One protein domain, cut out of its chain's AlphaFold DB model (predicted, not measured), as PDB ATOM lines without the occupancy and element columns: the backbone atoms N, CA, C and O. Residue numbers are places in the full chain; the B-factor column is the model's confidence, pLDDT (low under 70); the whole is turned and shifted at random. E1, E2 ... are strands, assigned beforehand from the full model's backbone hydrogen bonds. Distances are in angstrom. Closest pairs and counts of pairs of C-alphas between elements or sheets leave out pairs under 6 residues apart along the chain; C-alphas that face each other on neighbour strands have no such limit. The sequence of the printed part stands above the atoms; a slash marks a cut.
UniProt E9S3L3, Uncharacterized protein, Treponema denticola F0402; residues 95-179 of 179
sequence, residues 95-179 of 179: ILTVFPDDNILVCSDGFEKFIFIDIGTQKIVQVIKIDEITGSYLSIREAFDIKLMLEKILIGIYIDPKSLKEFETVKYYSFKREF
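This is residues 95 to 179 of the 179 residues of an uncharacterized protein of Treponema denticola F0402 (UniProt E9S3L3). Two antiparallel sheets, E1 to E4 and E5 to E7, are face to face as a small sandwich, their strands crossed at 42 degrees. The long link from E6 to E7 makes one end of the longest axis, at Lys 165. The 85 printed residues hold seven named strands, E1 to E7 in chain order, and no named helix; the orders are E1 - E2 - E3 - E4 and E5 - E6 - E7. The class is all strand, with 41 of 85 residues in named elements. The whole is compact, radius of gyration of the C-alphas 12.9 A, and spans 41 by 24 by 23 A.

Find C-alpha 95 at (194.340, 289.208, 165.315), where E1 begins, residues 95 to 99, 11.4 A long. Next come E2, 104 to 108, 13.5 A; E3, 113 to 118, 16.1 A; and E4, 124 to 129, 13.8 A. E5, 144 to 148, 12.9 A, begins at (200.346, 280.058, 167.317). E6, 152 to 158, spans 19.6 A, and E7, 170 to 176, 19.2 A, ending at (191.542, 271.609, 154.238).

E1 to E4 form a meander, each strand the antiparallel neighbour of the one before; look for N 96 and O 106 at 2.8 A, N 105 and O 117 at 2.9 A, and N 114 and O 128 at 2.8 A. This sheet is twisted, its C-alphas up to 4.4 A off its best plane. E5 to E7 form a second meander, with N 145 and O 156 at 2.9 A and N 153 and O 175 at 2.8 A. Between the sheets, the closest C-alphas of E1 and E5 are Leu 96 and Phe 144, 7.4 A. E2 and E6 are apart.

The C-alphas farthest apart are Thr 121 and Lys 165, 41.9 A. The printed part has no cut. The links E4 to E5 and E6 to E7 are long. Look for pLDDT under 70 at residues 132 to 139 and 159 to 169.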
ATOM      1  N   ILE A  95     193.580 289.588 166.518       91.50
ATOM      2  CA  ILE A  95     194.340 289.208 165.315       91.50
ATOM      3  C   ILE A  95     195.547 288.371 165.748       91.50
ATOM      4  O   ILE A  95     196.310 288.796 166.613       91.50
ATOM      5  N   LEU A  96     195.696 287.196 165.138       90.25
ATOM      6  CA  LEU A  96     196.771 286.235 165.377       90.25
ATOM      7  C   LEU A  96     197.891 286.379 164.346       90.25
ATOM      8  O   LEU A  96     199.063 286.356 164.703       90.25
ATOM      9  N   THR A  97     197.534 286.529 163.069       92.50
ATOM     10  CA  THR A  97     198.491 286.702 161.969       92.50
ATOM     11  C   THR A  97     197.816 287.313 160.739       92.50
ATOM     12  O   THR A  97     196.589 287.268 160.601       92.50
ATOM     13  N   VAL A  98     198.618 287.863 159.831       94.56
ATOM     14  CA  VAL A  98     198.182 288.452 158.561       94.56
ATOM     15  C   VAL A  98     199.044 287.890 157.430       94.56
ATOM     16  O   VAL A  98     200.270 287.960 157.477       94.56
ATOM     17  N   PHE A  99     198.393 287.358 156.397       94.81
ATOM     18  CA  PHE A  99     198.990 286.839 155.168       94.81
ATOM     19  C   PHE A  99     198.671 287.799 154.011       94.81
ATOM     20  O   PHE A  99     197.652 287.630 153.333       94.81
ATOM     21  N   PRO A 100     199.500 288.835 153.783       91.12
ATOM     22  CA  PRO A 100     199.211 289.859 152.780       91.12
ATOM     23  C   PRO A 100     199.157 289.291 151.354       91.12
ATOM     24  O   PRO A 100     198.315 289.724 150.572       91.12
ATOM     25  N   ASP A 101     199.991 288.297 151.036       90.44
ATOM     26  CA  ASP A 101     200.041 287.680 149.701       90.44
ATOM     27  C   ASP A 101     198.778 286.864 149.377       90.44
ATOM     28  O   ASP A 101     198.343 286.823 148.227       90.44
ATOM     29  N   ASP A 102     198.156 286.256 150.392       92.62
ATOM     30  CA  ASP A 102     196.880 285.544 150.269       92.62
ATOM     31  C   ASP A 102     195.661 286.471 150.452       92.62
ATOM     32  O   ASP A 102     194.530 286.024 150.280       92.62
ATOM     33  N   ASN A 103     195.864 287.748 150.802       92.25
ATOM     34  CA  ASN A 103     194.812 288.693 151.196       92.25
ATOM     35  C   ASN A 103     193.974 288.215 152.402       92.25
ATOM     36  O   ASN A 103     192.790 288.535 152.506       92.25
ATOM     37  N   ILE A 104     194.580 287.468 153.331       95.81
ATOM     38  CA  ILE A 104     193.898 286.878 154.491       95.81
ATOM     39  C   ILE A 104     194.461 287.427 155.796       95.81
ATOM     40  O   ILE A 104     195.672 287.497 155.981       95.81
ATOM     41  N   LEU A 105     193.585 287.729 156.747       95.94
ATOM     42  CA  LEU A 105     193.940 287.844 158.159       95.94
ATOM     43  C   LEU A 105     193.302 286.701 158.945       95.94
ATOM     44  O   LEU A 105     192.247 286.184 158.570       95.94
ATOM     45  N   VAL A 106     193.937 286.322 160.048       95.38
ATOM     46  CA  VAL A 106     193.406 285.328 160.979       95.38
ATOM     47  C   VAL A 106     193.256 285.974 162.341       95.38
ATOM     48  O   VAL A 106     194.224 286.508 162.881       95.38
ATOM     49  N   CYS A 107     192.059 285.909 162.907       92.88
ATOM     50  CA  CYS A 107     191.790 286.314 164.282       92.88
ATOM     51  C   CYS A 107     191.148 285.175 165.076       92.88
ATOM     52  O   CYS A 107     190.798 284.131 164.518       92.88
ATOM     53  N   SER A 108     191.013 285.363 166.387       88.31
ATOM     54  CA  SER A 108     190.280 284.439 167.245       88.31
ATOM     55  C   SER A 108     189.045 285.074 167.866       88.31
ATOM     56  O   SER A 108     189.023 286.265 168.164       88.31
ATOM     57  N   ASP A 109     188.040 284.241 168.150       83.62
ATOM     58  CA  ASP A 109     186.929 284.610 169.030       83.62
ATOM     59  C   ASP A 109     187.321 284.671 170.519       83.62
ATOM     60  O   ASP A 109     186.465 284.912 171.365       83.62
ATOM     61  N   GLY A 110     188.600 284.445 170.847       75.69
ATOM     62  CA  GLY A 110     189.109 284.426 172.218       75.69
ATOM     63  C   GLY A 110     188.814 283.123 172.965       75.69
ATOM     64  O   GLY A 110     189.134 283.022 174.149       75.69
ATOM     65  N   PHE A 111     188.223 282.121 172.300       70.75
ATOM     66  CA  PHE A 111     187.834 280.858 172.929       70.75
ATOM     67  C   PHE A 111     188.430 279.635 172.249       70.75
ATOM     68  O   PHE A 111     189.233 278.953 172.868       70.75
ATOM     69  N   GLU A 112     188.020 279.323 171.022       78.56
ATOM     70  CA  GLU A 112     188.385 278.054 170.362       78.56
ATOM     71  C   GLU A 112     188.419 278.144 168.834       78.56
ATOM     72  O   GLU A 112     188.748 277.162 168.157       78.56
ATOM     73  N   LYS A 113     188.045 279.302 168.273       88.88
ATOM     74  CA  LYS A 113     187.928 279.473 166.830       88.88
ATOM     75  C   LYS A 113     189.058 280.317 166.277       88.88
ATOM     76  O   LYS A 113     189.452 281.323 166.863       88.88
ATOM     77  N   PHE A 114     189.499 279.912 165.097       92.81
ATOM     78  CA  PHE A 114     190.337 280.668 164.185       92.81
ATOM     79  C   PHE A 114     189.448 281.114 163.032       92.81
ATOM     80  O   PHE A 114     188.863 280.287 162.326       92.81
ATOM     81  N   ILE A 115     189.311 282.421 162.875       95.06
ATOM     82  CA  ILE A 115     188.436 283.053 161.897       95.06
ATOM     83  C   ILE A 115     189.331 283.641 160.813       95.06
ATOM     84  O   ILE A 115     190.134 284.533 161.076       95.06
ATOM     85  N   PHE A 116     189.195 283.119 159.598       97.31
ATOM     86  CA  PHE A 116     189.921 283.574 158.418       97.31
ATOM     87  C   PHE A 116     189.049 284.595 157.699       97.31
ATOM     88  O   PHE A 116     187.906 284.296 157.337       97.31
ATOM     89  N   ILE A 117     189.576 285.798 157.513       96.62
ATOM     90  CA  ILE A 117     188.856 286.929 156.930       96.62
ATOM     91  C   ILE A 117     189.636 287.426 155.718       96.62
ATOM     92  O   ILE A 117     190.836 287.683 155.807       96.62
ATOM     93  N   ASP A 118     188.945 287.586 154.592       94.50
ATOM     94  CA  ASP A 118     189.495 288.262 153.419       94.50
ATOM     95  C   ASP A 118     189.635 289.764 153.714       94.50
ATOM     96  O   ASP A 118     188.655 290.441 154.030       94.50
ATOM     97  N   ILE A 119     190.853 290.295 153.619       91.62
ATOM     98  CA  ILE A 119     191.174 291.678 154.006       91.62
ATOM     99  C   ILE A 119     190.448 292.683 153.103       91.62
ATOM    100  O   ILE A 119     189.996 293.731 153.567       91.62
ATOM    101  N   GLY A 120     190.313 292.375 151.812       87.31
ATOM    102  CA  GLY A 120     189.721 293.291 150.834       87.31
ATOM    103  C   GLY A 120     188.209 293.455 150.998       87.31
ATOM    104  O   GLY A 120     187.681 294.559 150.898       87.31
ATOM    105  N   THR A 121     187.506 292.354 151.256       90.69
ATOM    106  CA  THR A 121     186.040 292.291 151.325       90.69
ATOM    107  C   THR A 121     185.497 292.221 152.746       90.69
ATOM    108  O   THR A 121     184.290 292.379 152.929       90.69
ATOM    109  N   GLN A 122     186.358 291.979 153.738       89.25
ATOM    110  CA  GLN A 122     186.006 291.788 155.149       89.25
ATOM    111  C   GLN A 122     185.054 290.604 155.390       89.25
ATOM    112  O   GLN A 122     184.383 290.524 156.419       89.25
ATOM    113  N   LYS A 123     184.974 289.667 154.439       93.88
ATOM    114  CA  LYS A 123     184.151 288.462 154.568       93.88
ATOM    115  C   LYS A 123     184.919 287.379 155.305       93.88
ATOM    116  O   LYS A 123     186.083 287.127 155.007       93.88
ATOM    117  N   ILE A 124     184.233 286.691 156.214       96.50
ATOM    118  CA  ILE A 124     184.727 285.436 156.781       96.50
ATOM    119  C   ILE A 124     184.744 284.402 155.653       96.50
ATOM    120  O   ILE A 124     183.699 284.107 155.073       96.50
ATOM    121  N   VAL A 125     185.927 283.879 155.342       97.50
ATOM    122  CA  VAL A 125     186.130 282.886 154.278       97.50
ATOM    123  C   VAL A 125     186.236 281.467 154.818       97.50
ATOM    124  O   VAL A 125     185.890 280.525 154.116       97.50
ATOM    125  N   GLN A 126     186.669 281.305 156.068       97.69
ATOM    126  CA  GLN A 126     186.719 280.007 156.730       97.69
ATOM    127  C   GLN A 126     186.735 280.187 158.249       97.69
ATOM    128  O   GLN A 126     187.284 281.159 158.767       97.69
ATOM    129  N   VAL A 127     186.147 279.236 158.973       96.69
ATOM    130  CA  VAL A 127     186.247 279.156 160.434       96.69
ATOM    131  C   VAL A 127     186.730 277.764 160.796       96.69
ATOM    132  O   VAL A 127     186.117 276.771 160.410       96.69
ATOM    133  N   ILE A 128     187.824 277.693 161.544       94.50
ATOM    134  CA  ILE A 128     188.368 276.442 162.067       94.50
ATOM    135  C   ILE A 128     188.189 276.445 163.577       94.50
ATOM    136  O   ILE A 128     188.527 277.417 164.246       94.50
ATOM    137  N   LYS A 129     187.672 275.341 164.110       91.25
ATOM    138  CA  LYS A 129     187.546 275.108 165.545       91.25
ATOM    139  C   LYS A 129     188.420 273.923 165.944       91.25
ATOM    140  O   LYS A 129     188.447 272.915 165.241       91.25
ATOM    141  N   ILE A 130     189.110 274.056 167.075       85.12
ATOM    142  CA  ILE A 130     189.904 272.985 167.681       85.12
ATOM    143  C   ILE A 130     189.389 272.778 169.104       85.12
ATOM    144  O   ILE A 130     189.731 273.534 170.012       85.12
ATOM    145  N   ASP A 131     188.547 271.757 169.282       74.44
ATOM    146  CA  ASP A 131     188.138 271.282 170.603       74.44
ATOM    147  C   ASP A 131     189.417 270.892 171.370       74.44
ATOM    148  O   ASP A 131     190.158 270.058 170.864       74.44
ATOM    149  N   GLU A 132     189.698 271.532 172.519       67.62
ATOM    150  CA  GLU A 132     190.842 271.342 173.460       67.62
ATOM    151  C   GLU A 132     191.763 272.565 173.656       67.62
ATOM    152  O   GLU A 132     192.567 272.566 174.591       67.62
ATOM    153  N   ILE A 133     191.651 273.635 172.860       67.69
ATOM    154  CA  ILE A 133     192.418 274.868 173.123       67.69
ATOM    155  C   ILE A 133     191.687 275.703 174.173       67.69
ATOM    156  O   ILE A 133     190.522 276.051 174.006       67.69
ATOM    157  N   THR A 134     192.365 276.045 175.269       60.31
ATOM    158  CA  THR A 134     191.820 276.966 176.276       60.31
ATOM    159  C   THR A 134     191.987 278.420 175.823       60.31
ATOM    160  O   THR A 134     193.082 278.847 175.453       60.31
ATOM    161  N   GLY A 135     190.899 279.196 175.891       55.06
ATOM    162  CA  GLY A 135     190.796 280.548 175.319       55.06
ATOM    163  C   GLY A 135     191.829 281.581 175.791       55.06
ATOM    164  O   GLY A 135     192.133 282.522 175.064       55.06
ATOM    165  N   SER A 136     192.467 281.385 176.951       55.56
ATOM    166  CA  SER A 136     193.516 282.296 177.439       55.56
ATOM    167  C   SER A 136     194.772 282.337 176.561       55.56
ATOM    168  O   SER A 136     195.533 283.294 176.660       55.56
ATOM    169  N   TYR A 137     195.010 281.320 175.725       56.28
ATOM    170  CA  TYR A 137     196.129 281.312 174.776       56.28
ATOM    171  C   TYR A 137     195.791 282.013 173.459       56.28
ATOM    172  O   TYR A 137     196.682 282.580 172.841       56.28
ATOM    173  N   LEU A 138     194.516 282.032 173.050       54.50
ATOM    174  CA  LEU A 138     194.036 282.499 171.736       54.50
ATOM    175  C   LEU A 138     194.057 284.014 171.517       54.50
ATOM    176  O   LEU A 138     193.621 284.523 170.492       54.50
ATOM    177  N   SER A 139     194.600 284.732 172.482       57.09
ATOM    178  CA  SER A 139     194.818 286.174 172.457       57.09
ATOM    179  C   SER A 139     196.315 286.526 172.537       57.09
ATOM    180  O   SER A 139     196.684 287.698 172.544       57.09
ATOM    181  N   ILE A 140     197.186 285.507 172.534       72.69
ATOM    182  CA  ILE A 140     198.645 285.613 172.475       72.69
ATOM    183  C   ILE A 140     199.073 285.204 171.063       72.69
ATOM    184  O   ILE A 140     199.034 284.020 170.720       72.69
ATOM    185  N   ARG A 141     199.475 286.168 170.230       79.62
ATOM    186  CA  ARG A 141     199.874 285.913 168.830       79.62
ATOM    187  C   ARG A 141     200.984 284.871 168.744       79.62
ATOM    188  O   ARG A 141     200.941 283.973 167.913       79.62
ATOM    189  N   GLU A 142     201.931 284.958 169.669       78.62
ATOM    190  CA  GLU A 142     203.129 284.131 169.755       78.62
ATOM    191  C   GLU A 142     202.836 282.673 170.140       78.62
ATOM    192  O   GLU A 142     203.701 281.814 169.990       78.62
ATOM    193  N   ALA A 143     201.623 282.367 170.617       79.81
ATOM    194  CA  ALA A 143     201.223 281.004 170.960       79.81
ATOM    195  C   ALA A 143     200.830 280.157 169.736       79.81
ATOM    196  O   ALA A 143     200.644 278.942 169.882       79.81
ATOM    197  N   PHE A 144     200.747 280.755 168.539       85.88
ATOM    198  CA  PHE A 144     200.346 280.058 167.317       85.88
ATOM    199  C   PHE A 144     201.355 280.223 166.186       85.88
ATOM    200  O   PHE A 144     201.855 281.310 165.915       85.88
ATOM    201  N   ASP A 145     201.587 279.130 165.463       88.69
ATOM    202  CA  ASP A 145     202.265 279.132 164.168       88.69
ATOM    203  C   ASP A 145     201.271 278.685 163.094       88.69
ATOM    204  O   ASP A 145     200.998 277.492 162.930       88.69
ATOM    205  N   ILE A 146     200.685 279.650 162.388       93.31
ATOM    206  CA  ILE A 146     199.688 279.400 161.345       93.31
ATOM    207  C   ILE A 146     200.368 279.492 159.983       93.31
ATOM    208  O   ILE A 146     201.090 280.446 159.698       93.31
ATOM    209  N   LYS A 147     200.111 278.512 159.115       95.31
ATOM    210  CA  LYS A 147     200.650 278.456 157.751       95.31
ATOM    211  C   LYS A 147     199.533 278.200 156.752       95.31
ATOM    212  O   LYS A 147     198.803 277.212 156.874       95.31
ATOM    213  N   LEU A 148     199.447 279.056 155.738       95.62
ATOM    214  CA  LEU A 148     198.603 278.841 154.567       95.62
ATOM    215  C   LEU A 148     199.410 278.114 153.489       95.62
ATOM    216  O   LEU A 148     200.470 278.566 153.068       95.62
ATOM    217  N   MET A 149     198.918 276.958 153.057       94.75
ATOM    218  CA  MET A 149     199.442 276.216 151.910       94.75
ATOM    219  C   MET A 149     198.360 276.142 150.826       94.75
ATOM    220  O   MET A 149     197.212 276.516 151.067       94.75
ATOM    221  N   LEU A 150     198.716 275.648 149.634       90.81
ATOM    222  CA  LEU A 150     197.806 275.602 148.481       90.81
ATOM    223  C   LEU A 150     196.478 274.884 148.793       90.81
ATOM    224  O   LEU A 150     195.415 275.385 148.458       90.81
ATOM    225  N   GLU A 151     196.535 273.730 149.463       95.00
ATOM    226  CA  GLU A 151     195.353 272.882 149.713       95.00
ATOM    227  C   GLU A 151     195.022 272.706 151.202       95.00
ATOM    228  O   GLU A 151     194.012 272.093 151.562       95.00
ATOM    229  N   LYS A 152     195.881 273.214 152.091       96.38
ATOM    230  CA  LYS A 152     195.747 272.998 153.530       96.38
ATOM    231  C   LYS A 152     196.170 274.201 154.352       96.38
ATOM    232  O   LYS A 152     197.020 274.987 153.947       96.38
ATOM    233  N   ILE A 153     195.605 274.270 155.543       97.25
ATOM    234  CA  ILE A 153     195.972 275.199 156.601       97.25
ATOM    235  C   ILE A 153     196.595 274.367 157.717       97.25
ATOM    236  O   ILE A 153     196.017 273.361 158.139       97.25
ATOM    237  N   LEU A 154     197.779 274.765 158.176       95.50
ATOM    238  CA  LEU A 154     198.402 274.192 159.366       95.50
ATOM    239  C   LEU A 154     198.291 275.198 160.505       95.50
ATOM    240  O   LEU A 154     198.675 276.351 160.341       95.50
ATOM    241  N   ILE A 155     197.785 274.747 161.648       92.62
ATOM    242  CA  ILE A 155     197.719 275.531 162.881       92.62
ATOM    243  C   ILE A 155     198.571 274.810 163.917       92.62
ATOM    244  O   ILE A 155     198.198 273.742 164.404       92.62
ATOM    245  N   GLY A 156     199.745 275.364 164.191       89.00
ATOM    246  CA  GLY A 156     200.647 274.939 165.250       89.00
ATOM    247  C   GLY A 156     200.325 275.653 166.555       89.00
ATOM    248  O   GLY A 156     200.101 276.860 166.548       89.00
ATOM    249  N   ILE A 157     200.316 274.915 167.663       84.25
ATOM    250  CA  ILE A 157     200.077 275.452 169.008       84.25
ATOM    251  C   ILE A 157     201.275 275.123 169.894       84.25
ATOM    252  O   ILE A 157     201.661 273.953 169.991       84.25
ATOM    253  N   TYR A 158     201.835 276.138 170.552       77.00
ATOM    254  CA  TYR A 158     202.891 275.955 171.550       77.00
ATOM    255  C   TYR A 158     202.286 275.517 172.896       77.00
ATOM    256  O   TYR A 158     201.372 276.157 173.413       77.00
ATOM    257  N   ILE A 159     202.782 274.408 173.458       62.91
ATOM    258  CA  ILE A 159     202.179 273.730 174.626       62.91
ATOM    259  C   ILE A 159     202.496 274.432 175.967       62.91
ATOM    260  O   ILE A 159     201.727 274.294 176.917       62.91
ATOM    261  N   ASP A 160     203.562 275.238 176.051       58.94
ATOM    262  CA  ASP A 160     203.867 276.080 177.220       58.94
ATOM    263  C   ASP A 160     204.630 277.362 176.817       58.94
ATOM    264  O   ASP A 160     205.839 277.315 176.590       58.94
ATOM    265  N   PRO A 161     203.974 278.533 176.741       51.66
ATOM    266  CA  PRO A 161     204.649 279.788 176.416       51.66
ATOM    267  C   PRO A 161     205.442 280.396 177.591       51.66
ATOM    268  O   PRO A 161     206.155 281.379 177.390       51.66
ATOM    269  N   LYS A 162     205.335 279.869 178.826       50.12
ATOM    270  CA  LYS A 162     205.997 280.442 180.019       50.12
ATOM    271  C   LYS A 162     207.388 279.871 180.290       50.12
ATOM    272  O   LYS A 162     208.166 280.509 181.001       50.12
ATOM    273  N   SER A 163     207.730 278.715 179.732       45.34
ATOM    274  CA  SER A 163     209.050 278.106 179.878       45.34
ATOM    275  C   SER A 163     209.857 278.246 178.583       45.34
ATOM    276  O   SER A 163     210.088 277.296 177.850       45.34
ATOM    277  N   LEU A 164     210.403 279.442 178.331       48.84
ATOM    278  CA  LEU A 164     211.424 279.698 177.288       48.84
ATOM    279  C   LEU A 164     212.746 278.903 177.499       48.84
ATOM    280  O   LEU A 164     213.815 279.334 177.070       48.84
ATOM    281  N   LYS A 165     212.714 277.776 178.224       43.56
ATOM    282  CA  LYS A 165     213.866 276.950 178.594       43.56
ATOM    283  C   LYS A 165     213.861 275.533 178.028       43.56
ATOM    284  O   LYS A 165     214.899 274.891 178.142       43.56
ATOM    285  N   GLU A 166     212.807 275.065 177.364       44.44
ATOM    286  CA  GLU A 166     212.843 273.776 176.658       44.44
ATOM    287  C   GLU A 166     212.171 273.909 175.285       44.44
ATOM    288  O   GLU A 166     211.021 274.317 175.168       44.44
ATOM    289  N   PHE A 167     212.930 273.637 174.224       49.06
ATOM    290  CA  PHE A 167     212.462 273.751 172.848       49.06
ATOM    291  C   PHE A 167     211.336 272.747 172.534       49.06
ATOM    292  O   PHE A 167     211.491 271.542 172.705       49.06
ATOM    293  N   GLU A 168     210.246 273.308 172.002       53.31
ATOM    294  CA  GLU A 168     209.419 272.835 170.883       53.31
ATOM    295  C   GLU A 168     208.797 271.432 170.949       53.31
ATOM    296  O   GLU A 168     209.263 270.467 170.348       53.31
ATOM    297  N   THR A 169     207.579 271.368 171.486       65.81
ATOM    298  CA  THR A 169     206.535 270.553 170.848       65.81
ATOM    299  C   THR A 169     205.420 271.475 170.377       65.81
ATOM    300  O   THR A 169     204.495 271.799 171.115       65.81
ATOM    301  N   VAL A 170     205.527 271.938 169.130       76.25
ATOM    302  CA  VAL A 170     204.390 272.549 168.437       76.25
ATOM    303  C   VAL A 170     203.471 271.419 167.995       76.25
ATOM    304  O   VAL A 170     203.856 270.579 167.176       76.25
ATOM    305  N   LYS A 171     202.250 271.374 168.527       84.25
ATOM    306  CA  LYS A 171     201.234 270.440 168.032       84.25
ATOM    307  C   LYS A 171     200.563 271.065 166.817       84.25
ATOM    308  O   LYS A 171     199.851 272.056 166.955       84.25
ATOM    309  N   TYR A 172     200.796 270.490 165.639       88.94
ATOM    310  CA  TYR A 172     200.141 270.931 164.410       88.94
ATOM    311  C   TYR A 172     198.834 270.193 164.166       88.94
ATOM    312  O   TYR A 172     198.769 268.963 164.194       88.94
ATOM    313  N   TYR A 173     197.821 270.972 163.824       91.12
ATOM    314  CA  TYR A 173     196.542 270.515 163.318       91.12
ATOM    315  C   TYR A 173     196.446 270.909 161.845       91.12
ATOM    316  O   TYR A 173     196.808 272.023 161.467       91.12
ATOM    317  N   SER A 174     195.997 269.978 161.006       95.38
ATOM    318  CA  SER A 174     195.910 270.170 159.558       95.38
ATOM    319  C   SER A 174     194.455 270.199 159.126       95.38
ATOM    320  O   SER A 174     193.707 269.266 159.406       95.38
ATOM    321  N   PHE A 175     194.089 271.227 158.370       97.00
ATOM    322  CA  PHE A 175     192.739 271.431 157.852       97.00
ATOM    323  C   PHE A 175     192.784 271.633 156.345       97.00
ATOM    324  O   PHE A 175     193.775 272.129 155.813       97.00
ATOM    325  N   LYS A 176     191.711 271.261 155.649       97.44
ATOM    326  CA  LYS A 176     191.542 271.609 154.238       97.44
ATOM    327  C   LYS A 176     191.356 273.125 154.120       97.44
ATOM    328  O   LYS A 176     190.608 273.704 154.905       97.44
ATOM    329  N   ARG A 177     192.017 273.753 153.149       96.00
ATOM    330  CA  ARG A 177     191.767 275.156 152.792       96.00
ATOM    331  C   ARG A 177     190.521 275.230 151.903       96.00
ATOM    332  O   ARG A 177     190.433 274.491 150.923       96.00
ATOM    333  N   GLU A 178     189.547 276.058 152.276       94.62
ATOM    334  CA  GLU A 178     188.242 276.137 151.589       94.62
ATOM    335  C   GLU A 178     188.086 277.348 150.655       94.62
ATOM    336  O   GLU A 178     187.100 277.414 149.921       94.62
ATOM    337  N   PHE A 179     189.058 278.261 150.652       92.94
ATOM    338  CA  PHE A 179     189.074 279.495 149.863       92.94
ATOM    339  C   PHE A 179     190.310 279.599 148.966       92.94
ATOM    340  O   PHE A 179     191.401 279.122 149.376       92.94
TER     341      PHE A 179